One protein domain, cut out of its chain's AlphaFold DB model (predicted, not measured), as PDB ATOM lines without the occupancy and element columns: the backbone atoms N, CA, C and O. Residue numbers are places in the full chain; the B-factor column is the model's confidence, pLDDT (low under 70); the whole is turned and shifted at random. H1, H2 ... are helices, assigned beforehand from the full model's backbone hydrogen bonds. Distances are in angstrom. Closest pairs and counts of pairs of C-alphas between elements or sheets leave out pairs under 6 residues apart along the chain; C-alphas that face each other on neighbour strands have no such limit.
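Overview. This is residues 4 to 86 of the 132 residues of an uncharacterized protein of Candidatus Wildermuthbacteria bacterium RIFCSPHIGHO2_01_FULL_48_27b (UniProt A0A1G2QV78). Two long helices, H2 and H3, make a narrow V as a helical hairpin, with a long loop beyond its closed end and the small helix H1 between the arms toward the open end. The 83 printed residues have three named helices, H1, H2, H3 in chain order, and no named strand: all helix. The whole is only just loose, close to extended, radius of gyration of the C-alphas 17.3 A, spanning 55 by 28 by 16 A.

Arrangement. Start at H2, residues 16 to 44; its residues 35 to 42 alone touch H3, residues 58 to 86, which meets it with 61 to 65 alone. Their closest C-alphas, of Pro 35 and Ile 65, are 6.2 A apart. They run opposite ways at 37 degrees, only just a steep tilt. H1, residues 4 to 8, touches H2 at residues 19 to 23 alone, closest C-alphas Ile 7 and Arg 23, 6.3 A. H1 and H3 are close but not clearly touching, closest C-alphas Trp 4 and His 79, 7.6 A. Every O i to N i+4 pair is within hydrogen-bond range in H1 and H3, 24 of 25 in H2.

Along the chain. Find C-alpha 16 at (-22.885, 1.169, -26.980); H2 runs 42.0 A to C-alpha 44. H3, also 42.0 A, ends at C-alpha 86, (-6.215, -8.363, -12.991). H1 spans 6.0 A.

Size, cuts and confidence. The C-alphas of His 13 and Glu 52 are farthest apart, 55.8 A. The printed part has no cut; the link H2 to H3 is long. Residues 12 to 17 stand free; pLDDT is under 70 at residues 10 to 16 and 46.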
ATOM      1  N   TRP A   4     -20.449  -3.836  -9.770       70.56
ATOM      2  CA  TRP A   4     -19.631  -3.051 -10.690       70.56
ATOM      3  C   TRP A   4     -19.403  -3.755 -12.027       70.56
ATOM      4  O   TRP A   4     -19.444  -3.089 -13.060       70.56
ATOM      5  N   ASP A   5     -19.250  -5.080 -12.020       73.38
ATOM      6  CA  ASP A   5     -19.131  -5.868 -13.249       73.38
ATOM      7  C   ASP A   5     -20.433  -5.776 -14.046       73.38
ATOM      8  O   ASP A   5     -20.388  -5.485 -15.228       73.38
ATOM      9  N   TRP A   6     -21.595  -5.890 -13.395       80.06
ATOM     10  CA  TRP A   6     -22.907  -5.777 -14.047       80.06
ATOM     11  C   TRP A   6     -23.197  -4.374 -14.619       80.06
ATOM     12  O   TRP A   6     -23.771  -4.231 -15.705       80.06
ATOM     13  N   ILE A   7     -22.790  -3.306 -13.923       77.38
ATOM     14  CA  ILE A   7     -22.896  -1.930 -14.445       77.38
ATOM     15  C   ILE A   7     -22.000  -1.749 -15.672       77.38
ATOM     16  O   ILE A   7     -22.403  -1.114 -16.657       77.38
ATOM     17  N   ASN A   8     -20.794  -2.309 -15.611       70.69
ATOM     18  CA  ASN A   8     -19.787  -2.161 -16.649       70.69
ATOM     19  C   ASN A   8     -19.910  -3.183 -17.778       70.69
ATOM     20  O   ASN A   8     -19.315  -2.961 -18.828       70.69
ATOM     21  N   GLU A   9     -20.727  -4.222 -17.612       71.44
ATOM     22  CA  GLU A   9     -20.988  -5.235 -18.623       71.44
ATOM     23  C   GLU A   9     -21.545  -4.549 -19.873       71.44
ATOM     24  O   GLU A   9     -22.649  -3.978 -19.876       71.44
ATOM     25  N   ASN A  10     -20.709  -4.529 -20.911       59.44
ATOM     26  CA  ASN A  10     -21.100  -4.132 -22.246       59.44
ATOM     27  C   ASN A  10     -21.945  -5.281 -22.780       59.44
ATOM     28  O   ASN A  10     -21.415  -6.324 -23.148       59.44
ATOM     29  N   TYR A  11     -23.263  -5.105 -22.795       59.31
ATOM     30  CA  TYR A  11     -24.121  -6.020 -23.526       59.31
ATOM     31  C   TYR A  11     -23.760  -5.903 -25.010       59.31
ATOM     32  O   TYR A  11     -24.205  -4.974 -25.687       59.31
ATOM     33  N   GLU A  12     -22.961  -6.848 -25.512       55.50
ATOM     34  CA  GLU A  12     -22.567  -6.972 -26.926       55.50
ATOM     35  C   GLU A  12     -23.782  -6.989 -27.876       55.50
ATOM     36  O   GLU A  12     -23.654  -6.730 -29.068       55.50
ATOM     37  N   HIS A  13     -24.988  -7.212 -27.345       52.97
ATOM     38  CA  HIS A  13     -26.236  -7.307 -28.096       52.97
ATOM     39  C   HIS A  13     -27.122  -6.048 -28.099       52.97
ATOM     40  O   HIS A  13     -28.119  -6.039 -28.815       52.97
ATOM     41  N   THR A  14     -26.820  -4.989 -27.334       56.72
ATOM     42  CA  THR A  14     -27.752  -3.838 -27.169       56.72
ATOM     43  C   THR A  14     -27.210  -2.490 -27.659       56.72
ATOM     44  O   THR A  14     -27.925  -1.490 -27.636       56.72
ATOM     45  N   GLY A  15     -25.974  -2.457 -28.166       60.88
ATOM     46  CA  GLY A  15     -25.335  -1.255 -28.705       60.88
ATOM     47  C   GLY A  15     -24.781  -0.316 -27.625       60.88
ATOM     48  O   GLY A  15     -25.355  -0.145 -26.548       60.88
ATOM     49  N   GLU A  16     -23.656   0.337 -27.925       66.31
ATOM     50  CA  GLU A  16     -22.885   1.169 -26.980       66.31
ATOM     51  C   GLU A  16     -23.718   2.265 -26.286       66.31
ATOM     52  O   GLU A  16     -23.503   2.587 -25.115       66.31
ATOM     53  N   ARG A  17     -24.731   2.801 -26.980       72.81
ATOM     54  CA  ARG A  17     -25.631   3.841 -26.453       72.81
ATOM     55  C   ARG A  17     -26.490   3.351 -25.288       72.81
ATOM     56  O   ARG A  17     -26.727   4.113 -24.353       72.81
ATOM     57  N   PHE A  18     -26.936   2.095 -25.321       74.19
ATOM     58  CA  PHE A  18     -27.759   1.519 -24.256       74.19
ATOM     59  C   PHE A  18     -26.936   1.282 -22.985       74.19
ATOM     60  O   PHE A  18     -27.386   1.601 -21.885       74.19
ATOM     61  N   GLY A  19     -25.693   0.810 -23.134       76.06
ATOM     62  CA  GLY A  19     -24.758   0.659 -22.017       76.06
ATOM     63  C   GLY A  19     -24.460   1.992 -21.327       76.06
ATOM     64  O   GLY A  19     -24.517   2.080 -20.100       76.06
ATOM     65  N   TYR A  20     -24.223   3.050 -22.108       75.31
ATOM     66  CA  TYR A  20     -24.008   4.396 -21.574       75.31
ATOM     67  C   TYR A  20     -25.246   4.946 -20.848       75.31
ATOM     68  O   TYR A  20     -25.136   5.416 -19.713       75.31
ATOM     69  N   ALA A  21     -26.435   4.816 -21.451       81.69
ATOM     70  CA  ALA A  21     -27.690   5.238 -20.835       81.69
ATOM     71  C   ALA A  21     -27.963   4.495 -19.516       81.69
ATOM     72  O   ALA A  21     -28.249   5.141 -18.513       81.69
ATOM     73  N   LYS A  22     -27.772   3.166 -19.473       83.62
ATOM     74  CA  LYS A  22     -27.889   2.348 -18.249       83.62
ATOM     75  C   LYS A  22     -27.018   2.907 -17.122       83.62
ATOM     76  O   LYS A  22     -27.505   3.104 -16.011       83.62
ATOM     77  N   ARG A  23     -25.738   3.178 -17.405       82.06
ATOM     78  CA  ARG A  23     -24.787   3.699 -16.408       82.06
ATOM     79  C   ARG A  23     -25.216   5.066 -15.876       82.06
ATOM     80  O   ARG A  23     -25.179   5.272 -14.666       82.06
ATOM     81  N   ILE A  24     -25.679   5.961 -16.752       83.56
ATOM     82  CA  ILE A  24     -26.214   7.268 -16.345       83.56
ATOM     83  C   ILE A  24     -27.460   7.097 -15.479       83.56
ATOM     84  O   ILE A  24     -27.523   7.670 -14.397       83.56
ATOM     85  N   THR A  25     -28.439   6.309 -15.923       86.12
ATOM     86  CA  THR A  25     -29.700   6.117 -15.199       86.12
ATOM     87  C   THR A  25     -29.455   5.533 -13.814       86.12
ATOM     88  O   THR A  25     -29.971   6.061 -12.833       86.12
ATOM     89  N   VAL A  26     -28.621   4.497 -13.703       86.50
ATOM     90  CA  VAL A  26     -28.250   3.910 -12.408       86.50
ATOM     91  C   VAL A  26     -27.503   4.927 -11.540       86.50
ATOM     92  O   VAL A  26     -27.801   5.040 -10.354       86.50
ATOM     93  N   GLY A  27     -26.594   5.713 -12.124       84.56
ATOM     94  CA  GLY A  27     -25.899   6.793 -11.424       84.56
ATOM     95  C   GLY A  27     -26.856   7.843 -10.852       84.56
ATOM     96  O   GLY A  27     -26.751   8.179  -9.676       84.56
ATOM     97  N   ILE A  28     -27.829   8.303 -11.644       87.44
ATOM     98  CA  ILE A  28     -28.856   9.266 -11.214       87.44
ATOM     99  C   ILE A  28     -29.724   8.671 -10.103       87.44
ATOM    100  O   ILE A  28     -29.970   9.337  -9.098       87.44
ATOM    101  N   ILE A  29     -30.161   7.416 -10.255       88.31
ATOM    102  CA  ILE A  29     -30.973   6.735  -9.242       88.31
ATOM    103  C   ILE A  29     -30.208   6.669  -7.923       88.31
ATOM    104  O   ILE A  29     -30.740   7.081  -6.904       88.31
ATOM    105  N   ILE A  30     -28.954   6.219  -7.923       86.81
ATOM    106  CA  ILE A  30     -28.146   6.136  -6.697       86.81
ATOM    107  C   ILE A  30     -27.924   7.526  -6.096       86.81
ATOM    108  O   ILE A  30     -28.051   7.698  -4.884       86.81
ATOM    109  N   PHE A  31     -27.648   8.522  -6.941       85.12
ATOM    110  CA  PHE A  31     -27.404   9.895  -6.512       85.12
ATOM    111  C   PHE A  31     -28.603  10.540  -5.823       85.12
ATOM    112  O   PHE A  31     -28.411  11.290  -4.872       85.12
ATOM    113  N   LEU A  32     -29.826  10.234  -6.252       86.06
ATOM    114  CA  LEU A  32     -31.037  10.776  -5.632       86.06
ATOM    115  C   LEU A  32     -31.546   9.901  -4.481       86.06
ATOM    116  O   LEU A  32     -31.925  10.404  -3.424       86.06
ATOM    117  N   LEU A  33     -31.554   8.585  -4.680       88.06
ATOM    118  CA  LEU A  33     -32.233   7.639  -3.803       88.06
ATOM    119  C   LEU A  33     -31.438   7.396  -2.517       88.06
ATOM    120  O   LEU A  33     -32.031   7.291  -1.448       88.06
ATOM    121  N   VAL A  34     -30.103   7.374  -2.575       85.94
ATOM    122  CA  VAL A  34     -29.296   7.097  -1.377       85.94
ATOM    123  C   VAL A  34     -29.298   8.254  -0.371       85.94
ATOM    124  O   VAL A  34     -29.547   7.981   0.803       85.94
ATOM    125  N   PRO A  35     -29.118   9.532  -0.759       85.06
ATOM    126  CA  PRO A  35     -29.278  10.643   0.179       85.06
ATOM    127  C   PRO A  35     -30.674  10.695   0.807       85.06
ATOM    128  O   PRO A  35     -30.793  10.963   2.000       85.06
ATOM    129  N   MET A  36     -31.719  10.379   0.031       86.50
ATOM    130  CA  MET A  36     -33.093  10.309   0.531       86.50
ATOM    131  C   MET A  36     -33.263   9.194   1.575       86.50
ATOM    132  O   MET A  36     -33.856   9.430   2.625       86.50
ATOM    133  N   LEU A  37     -32.703   8.003   1.331       86.94
ATOM    134  CA  LEU A  37     -32.712   6.914   2.310       86.94
ATOM    135  C   LEU A  37     -31.918   7.271   3.569       86.94
ATOM    136  O   LEU A  37     -32.403   7.036   4.670       86.94
ATOM    137  N   ILE A  38     -30.727   7.860   3.426       84.75
ATOM    138  CA  ILE A  38     -29.908   8.307   4.563       84.75
ATOM    139  C   ILE A  38     -30.700   9.295   5.423       84.75
ATOM    140  O   ILE A  38     -30.776   9.118   6.635       84.75
ATOM    141  N   TYR A  39     -31.325  10.295   4.798       83.06
ATOM    142  CA  TYR A  39     -32.167  11.260   5.499       83.06
ATOM    143  C   TYR A  39     -33.312  10.563   6.246       83.06
ATOM    144  O   TYR A  39     -33.464  10.767   7.446       83.06
ATOM    145  N   PHE A  40     -34.039   9.659   5.577       85.06
ATOM    146  CA  PHE A  40     -35.116   8.880   6.192       85.06
ATOM    147  C   PHE A  40     -34.640   8.063   7.407       85.06
ATOM    148  O   PHE A  40     -35.288   8.078   8.452       85.06
ATOM    149  N   PHE A  41     -33.490   7.388   7.311       83.62
ATOM    150  CA  PHE A  41     -32.923   6.621   8.425       83.62
ATOM    151  C   PHE A  41     -32.528   7.508   9.613       83.62
ATOM    152  O   PHE A  41     -32.776   7.125  10.757       83.62
ATOM    153  N   ILE A  42     -31.949   8.685   9.358       82.94
ATOM    154  CA  ILE A  42     -31.569   9.633  10.416       82.94
ATOM    155  C   ILE A  42     -32.817  10.184  11.119       82.94
ATOM    156  O   ILE A  42     -32.804  10.328  12.339       82.94
ATOM    157  N   THR A  43     -33.907  10.439  10.391       77.75
ATOM    158  CA  THR A  43     -35.176  10.884  10.987       77.75
ATOM    159  C   THR A  43     -35.780   9.831  11.921       77.75
ATOM    160  O   THR A  43     -36.301  10.178  12.977       77.75
ATOM    161  N   TRP A  44     -35.702   8.544  11.566       75.12
ATOM    162  CA  TRP A  44     -36.254   7.454  12.384       75.12
ATOM    163  C   TRP A  44     -35.390   7.090  13.594       75.12
ATOM    164  O   TRP A  44     -35.917   6.645  14.613       75.12
ATOM    165  N   ASN A  45     -34.071   7.251  13.492       72.62
ATOM    166  CA  ASN A  45     -33.147   7.017  14.593       72.62
ATOM    167  C   ASN A  45     -32.124   8.162  14.647       72.62
ATOM    168  O   ASN A  45     -31.096   8.090  13.956       72.62
ATOM    169  N   PRO A  46     -32.406   9.224  15.429       66.94
ATOM    170  CA  PRO A  46     -31.622  10.453  15.439       66.94
ATOM    171  C   PRO A  46     -30.275  10.244  16.125       66.94
ATOM    172  O   PRO A  46     -30.029  10.650  17.256       66.94
ATOM    173  N   THR A  47     -29.358   9.632  15.388       70.50
ATOM    174  CA  THR A  47     -27.950   9.469  15.760       70.50
ATOM    175  C   THR A  47     -27.210  10.802  15.835       70.50
ATOM    176  O   THR A  47     -26.158  10.878  16.461       70.50
ATOM    177  N   ILE A  48     -27.757  11.856  15.219       70.25
ATOM    178  CA  ILE A  48     -27.096  13.155  15.047       70.25
ATOM    179  C   ILE A  48     -27.767  14.280  15.860       70.25
ATOM    180  O   ILE A  48     -27.459  15.456  15.691       70.25
ATOM    181  N   GLY A  49     -28.666  13.921  16.781       70.56
ATOM    182  CA  GLY A  49     -29.490  14.890  17.497       70.56
ATOM    183  C   GLY A  49     -30.554  15.529  16.597       70.56
ATOM    184  O   GLY A  49     -30.464  15.510  15.367       70.56
ATOM    185  N   MET A  50     -31.587  16.065  17.238       81.12
ATOM    186  CA  MET A  50     -32.645  16.827  16.581       81.12
ATOM    187  C   MET A  50     -32.460  18.311  16.901       81.12
ATOM    188  O   MET A  50     -31.989  18.651  17.986       81.12
ATOM    189  N   ASP A  51     -32.816  19.169  15.952       82.50
ATOM    190  CA  ASP A  51     -32.955  20.609  16.151       82.50
ATOM    191  C   ASP A  51     -34.246  20.926  16.933       82.50
ATOM    192  O   ASP A  51     -35.056  20.032  17.203       82.50
ATOM    193  N   GLU A  52     -34.462  22.195  17.279       80.81
ATOM    194  CA  GLU A  52     -35.641  22.660  18.032       80.81
ATOM    195  C   GLU A  52     -36.972  22.317  17.335       80.81
ATOM    196  O   GLU A  52     -37.976  22.062  18.003       80.81
ATOM    197  N   ASP A  53     -36.957  22.208  16.004       82.44
ATOM    198  CA  ASP A  53     -38.107  21.837  15.169       82.44
ATOM    199  C   ASP A  53     -38.355  20.314  15.092       82.44
ATOM    200  O   ASP A  53     -39.267  19.856  14.400       82.44
ATOM    201  N   GLY A  54     -37.540  19.493  15.764       75.12
ATOM    202  CA  GLY A  54     -37.613  18.031  15.676       75.12
ATOM    203  C   GLY A  54     -37.066  17.455  14.362       75.12
ATOM    204  O   GLY A  54     -37.205  16.257  14.113       75.12
ATOM    205  N   GLU A  55     -36.439  18.287  13.525       80.88
ATOM    206  CA  GLU A  55     -35.714  17.853  12.332       80.88
ATOM    207  C   GLU A  55     -34.280  17.421  12.675       80.88
ATOM    208  O   GLU A  55     -33.671  17.957  13.600       80.88
ATOM    209  N   PRO A  56     -33.675  16.499  11.906       79.62
ATOM    210  CA  PRO A  56     -32.261  16.192  12.052       79.62
ATOM    211  C   PRO A  56     -31.378  17.427  11.852       79.62
ATOM    212  O   PRO A  56     -31.563  18.181  10.893       79.62
ATOM    213  N   VAL A  57     -30.339  17.577  12.678       83.62
ATOM    214  CA  VAL A  57     -29.364  18.667  12.522       83.62
ATOM    215  C   VAL A  57     -28.726  18.612  11.126       83.62
ATOM    216  O   VAL A  57     -27.968  17.694  10.793       83.62
ATOM    217  N   LYS A  58     -29.000  19.637  10.308       81.25
ATOM    218  CA  LYS A  58     -28.622  19.699   8.880       81.25
ATOM    219  C   LYS A  58     -27.128  19.471   8.648       81.25
ATOM    220  O   LYS A  58     -26.748  18.735   7.739       81.25
ATOM    221  N   LEU A  59     -26.276  20.055   9.497       82.12
ATOM    222  CA  LEU A  59     -24.818  19.891   9.420       82.12
ATOM    223  C   LEU A  59     -24.389  18.426   9.527       82.12
ATOM    224  O   LEU A  59     -23.508  17.982   8.791       82.12
ATOM    225  N   GLY A  60     -25.022  17.662  10.411       80.75
ATOM    226  CA  GLY A  60     -24.681  16.262  10.590       80.75
ATOM    227  C   GLY A  60     -25.220  15.366   9.480       80.75
ATOM    228  O   GLY A  60     -24.510  14.473   9.023       80.75
ATOM    229  N   VAL A  61     -26.415  15.658   8.961       82.44
ATOM    230  CA  VAL A  61     -26.941  14.993   7.756       82.44
ATOM    231  C   VAL A  61     -25.977  15.174   6.580       82.44
ATOM    232  O   VAL A  61     -25.616  14.198   5.919       82.44
ATOM    233  N   TYR A  62     -25.492  16.400   6.348       84.12
ATOM    234  CA  TYR A  62     -24.509  16.661   5.296       84.12
ATOM    235  C   TYR A  62     -23.180  15.944   5.534       84.12
ATOM    236  O   TYR A  62     -22.593  15.443   4.575       84.12
ATOM    237  N   ALA A  63     -22.722  15.835   6.783       84.94
ATOM    238  CA  ALA A  63     -21.516  15.079   7.110       84.94
ATOM    239  C   ALA A  63     -21.663  13.588   6.758       84.94
ATOM    240  O   ALA A  63     -20.769  13.014   6.136       84.94
ATOM    241  N   VAL A  64     -22.805  12.969   7.077       85.25
ATOM    242  CA  VAL A  64     -23.070  11.555   6.750       85.25
ATOM    243  C   VAL A  64     -23.185  11.339   5.242       85.25
ATOM    244  O   VAL A  64     -22.568  10.415   4.708       85.25
ATOM    245  N   ILE A  65     -23.907  12.209   4.532       86.12
ATOM    246  CA  ILE A  65     -24.005  12.150   3.065       86.12
ATOM    247  C   ILE A  65     -22.618  12.340   2.427       86.12
ATOM    248  O   ILE A  65     -22.256  11.616   1.499       86.12
ATOM    249  N   GLY A  66     -21.811  13.270   2.941       85.69
ATOM    250  CA  GLY A  66     -20.441  13.491   2.480       85.69
ATOM    251  C   GLY A  66     -19.549  12.264   2.678       85.69
ATOM    252  O   GLY A  66     -18.857  11.849   1.747       85.69
ATOM    253  N   LEU A  67     -19.607  11.632   3.855       87.94
ATOM    254  CA  LEU A  67     -18.882  10.389   4.142       87.94
ATOM    255  C   LEU A  67     -19.323   9.239   3.233       87.94
ATOM    256  O   LEU A  67     -18.478   8.478   2.761       87.94
ATOM    257  N   TYR A  68     -20.622   9.137   2.944       87.06
ATOM    258  CA  TYR A  68     -21.146   8.166   1.988       87.06
ATOM    259  C   TYR A  68     -20.524   8.359   0.599       87.06
ATOM    260  O   TYR A  68     -19.983   7.407   0.032       87.06
ATOM    261  N   TRP A  69     -20.527   9.587   0.071       87.38
ATOM    262  CA  TRP A  69     -19.943   9.882  -1.240       87.38
ATOM    263  C   TRP A  69     -18.445   9.614  -1.290       87.38
ATOM    264  O   TRP A  69     -17.936   9.067  -2.270       87.38
ATOM    265  N   LEU A  70     -17.743   9.945  -0.210       88.44
ATOM    266  CA  LEU A  70     -16.322   9.672  -0.067       88.44
ATOM    267  C   LEU A  70     -16.057   8.157  -0.080       88.44
ATOM    268  O   LEU A  70     -15.200   7.685  -0.827       88.44
ATOM    269  N   GLY A  71     -16.849   7.378   0.660       85.00
ATOM    270  CA  GLY A  71     -16.804   5.914   0.644       85.00
ATOM    271  C   GLY A  71     -17.105   5.322  -0.735       85.00
ATOM    272  O   GLY A  71     -16.362   4.460  -1.207       85.00
ATOM    273  N   ALA A  72     -18.133   5.825  -1.422       83.62
ATOM    274  CA  ALA A  72     -18.476   5.420  -2.782       83.62
ATOM    275  C   ALA A  72     -17.332   5.708  -3.770       83.62
ATOM    276  O   ALA A  72     -16.980   4.845  -4.576       83.62
ATOM    277  N   TYR A  73     -16.684   6.872  -3.659       85.19
ATOM    278  CA  TYR A  73     -15.508   7.219  -4.458       85.19
ATOM    279  C   TYR A  73     -14.334   6.262  -4.210       85.19
ATOM    280  O   TYR A  73     -13.709   5.777  -5.158       85.19
ATOM    281  N   PHE A  74     -14.039   5.934  -2.948       84.75
ATOM    282  CA  PHE A  74     -12.991   4.964  -2.623       84.75
ATOM    283  C   PHE A  74     -13.321   3.556  -3.123       84.75
ATOM    284  O   PHE A  74     -12.431   2.874  -3.637       84.75
ATOM    285  N   ALA A  75     -14.580   3.126  -3.019       80.69
ATOM    286  CA  ALA A  75     -15.032   1.838  -3.534       80.69
ATOM    287  C   ALA A  75     -14.858   1.752  -5.057       80.69
ATOM    288  O   ALA A  75     -14.290   0.777  -5.552       80.69
ATOM    289  N   TYR A  76     -15.254   2.802  -5.781       78.38
ATOM    290  CA  TYR A  76     -15.042   2.922  -7.222       78.38
ATOM    291  C   TYR A  76     -13.551   2.854  -7.586       78.38
ATOM    292  O   TYR A  76     -13.128   2.009  -8.376       78.38
ATOM    293  N   LYS A  77     -12.718   3.674  -6.934       80.00
ATOM    294  CA  LYS A  77     -11.267   3.719  -7.181       80.00
ATOM    295  C   LYS A  77     -10.572   2.395  -6.851       80.00
ATOM    296  O   LYS A  77      -9.602   2.015  -7.503       80.00
ATOM    297  N   SER A  78     -11.049   1.689  -5.829       76.94
ATOM    298  CA  SER A  78     -10.571   0.350  -5.473       76.94
ATOM    299  C   SER A  78     -10.940  -0.677  -6.545       76.94
ATOM    300  O   SER A  78     -10.099  -1.492  -6.922       76.94
ATOM    301  N   HIS A  79     -12.157  -0.608  -7.091       78.06
ATOM    302  CA  HIS A  79     -12.581  -1.474  -8.187       78.06
ATOM    303  C   HIS A  79     -11.739  -1.245  -9.454       78.06
ATOM    304  O   HIS A  79     -11.201  -2.212  -9.988       78.06
ATOM    305  N   GLU A  80     -11.497   0.005  -9.865       76.25
ATOM    306  CA  GLU A  80     -10.599   0.301 -10.997       76.25
ATOM    307  C   GLU A  80      -9.190  -0.271 -10.791       76.25
ATOM    308  O   GLU A  80      -8.599  -0.851 -11.705       76.25
ATOM    309  N   ARG A  81      -8.641  -0.144  -9.575       74.44
ATOM    310  CA  ARG A  81      -7.328  -0.716  -9.240       74.44
ATOM    311  C   ARG A  81      -7.323  -2.234  -9.360       74.44
ATOM    312  O   ARG A  81      -6.355  -2.772  -9.890       74.44
ATOM    313  N   LYS A  82      -8.377  -2.912  -8.896       74.50
ATOM    314  CA  LYS A  82      -8.517  -4.372  -9.016       74.50
ATOM    315  C   LYS A  82      -8.601  -4.811 -10.473       74.50
ATOM    316  O   LYS A  82      -7.883  -5.726 -10.852       74.50
ATOM    317  N   VAL A  83      -9.401  -4.130 -11.292       75.00
ATOM    318  CA  VAL A  83      -9.515  -4.425 -12.731       75.00
ATOM    319  C   VAL A  83      -8.168  -4.240 -13.429       75.00
ATOM    320  O   VAL A  83      -7.727  -5.115 -14.166       75.00
ATOM    321  N   LYS A  84      -7.458  -3.143 -13.140       75.25
ATOM    322  CA  LYS A  84      -6.126  -2.891 -13.703       75.25
ATOM    323  C   LYS A  84      -5.099  -3.934 -13.260       75.25
ATOM    324  O   LYS A  84      -4.270  -4.341 -14.066       75.25
ATOM    325  N   LEU A  85      -5.139  -4.352 -11.995       72.62
ATOM    326  CA  LEU A  85      -4.281  -5.414 -11.468       72.62
ATOM    327  C   LEU A  85      -4.570  -6.752 -12.142       72.62
ATOM    328  O   LEU A  85      -3.621  -7.381 -12.583       72.62
ATOM    329  N   ASN A  86      -5.839  -7.142 -12.279       74.31
ATOM    330  CA  ASN A  86      -6.215  -8.363 -12.991       74.31
ATOM    331  C   ASN A  86      -5.746  -8.324 -14.445       74.31
ATOM    332  O   ASN A  86      -5.145  -9.282 -14.899       74.31
TER     333      ASN A  86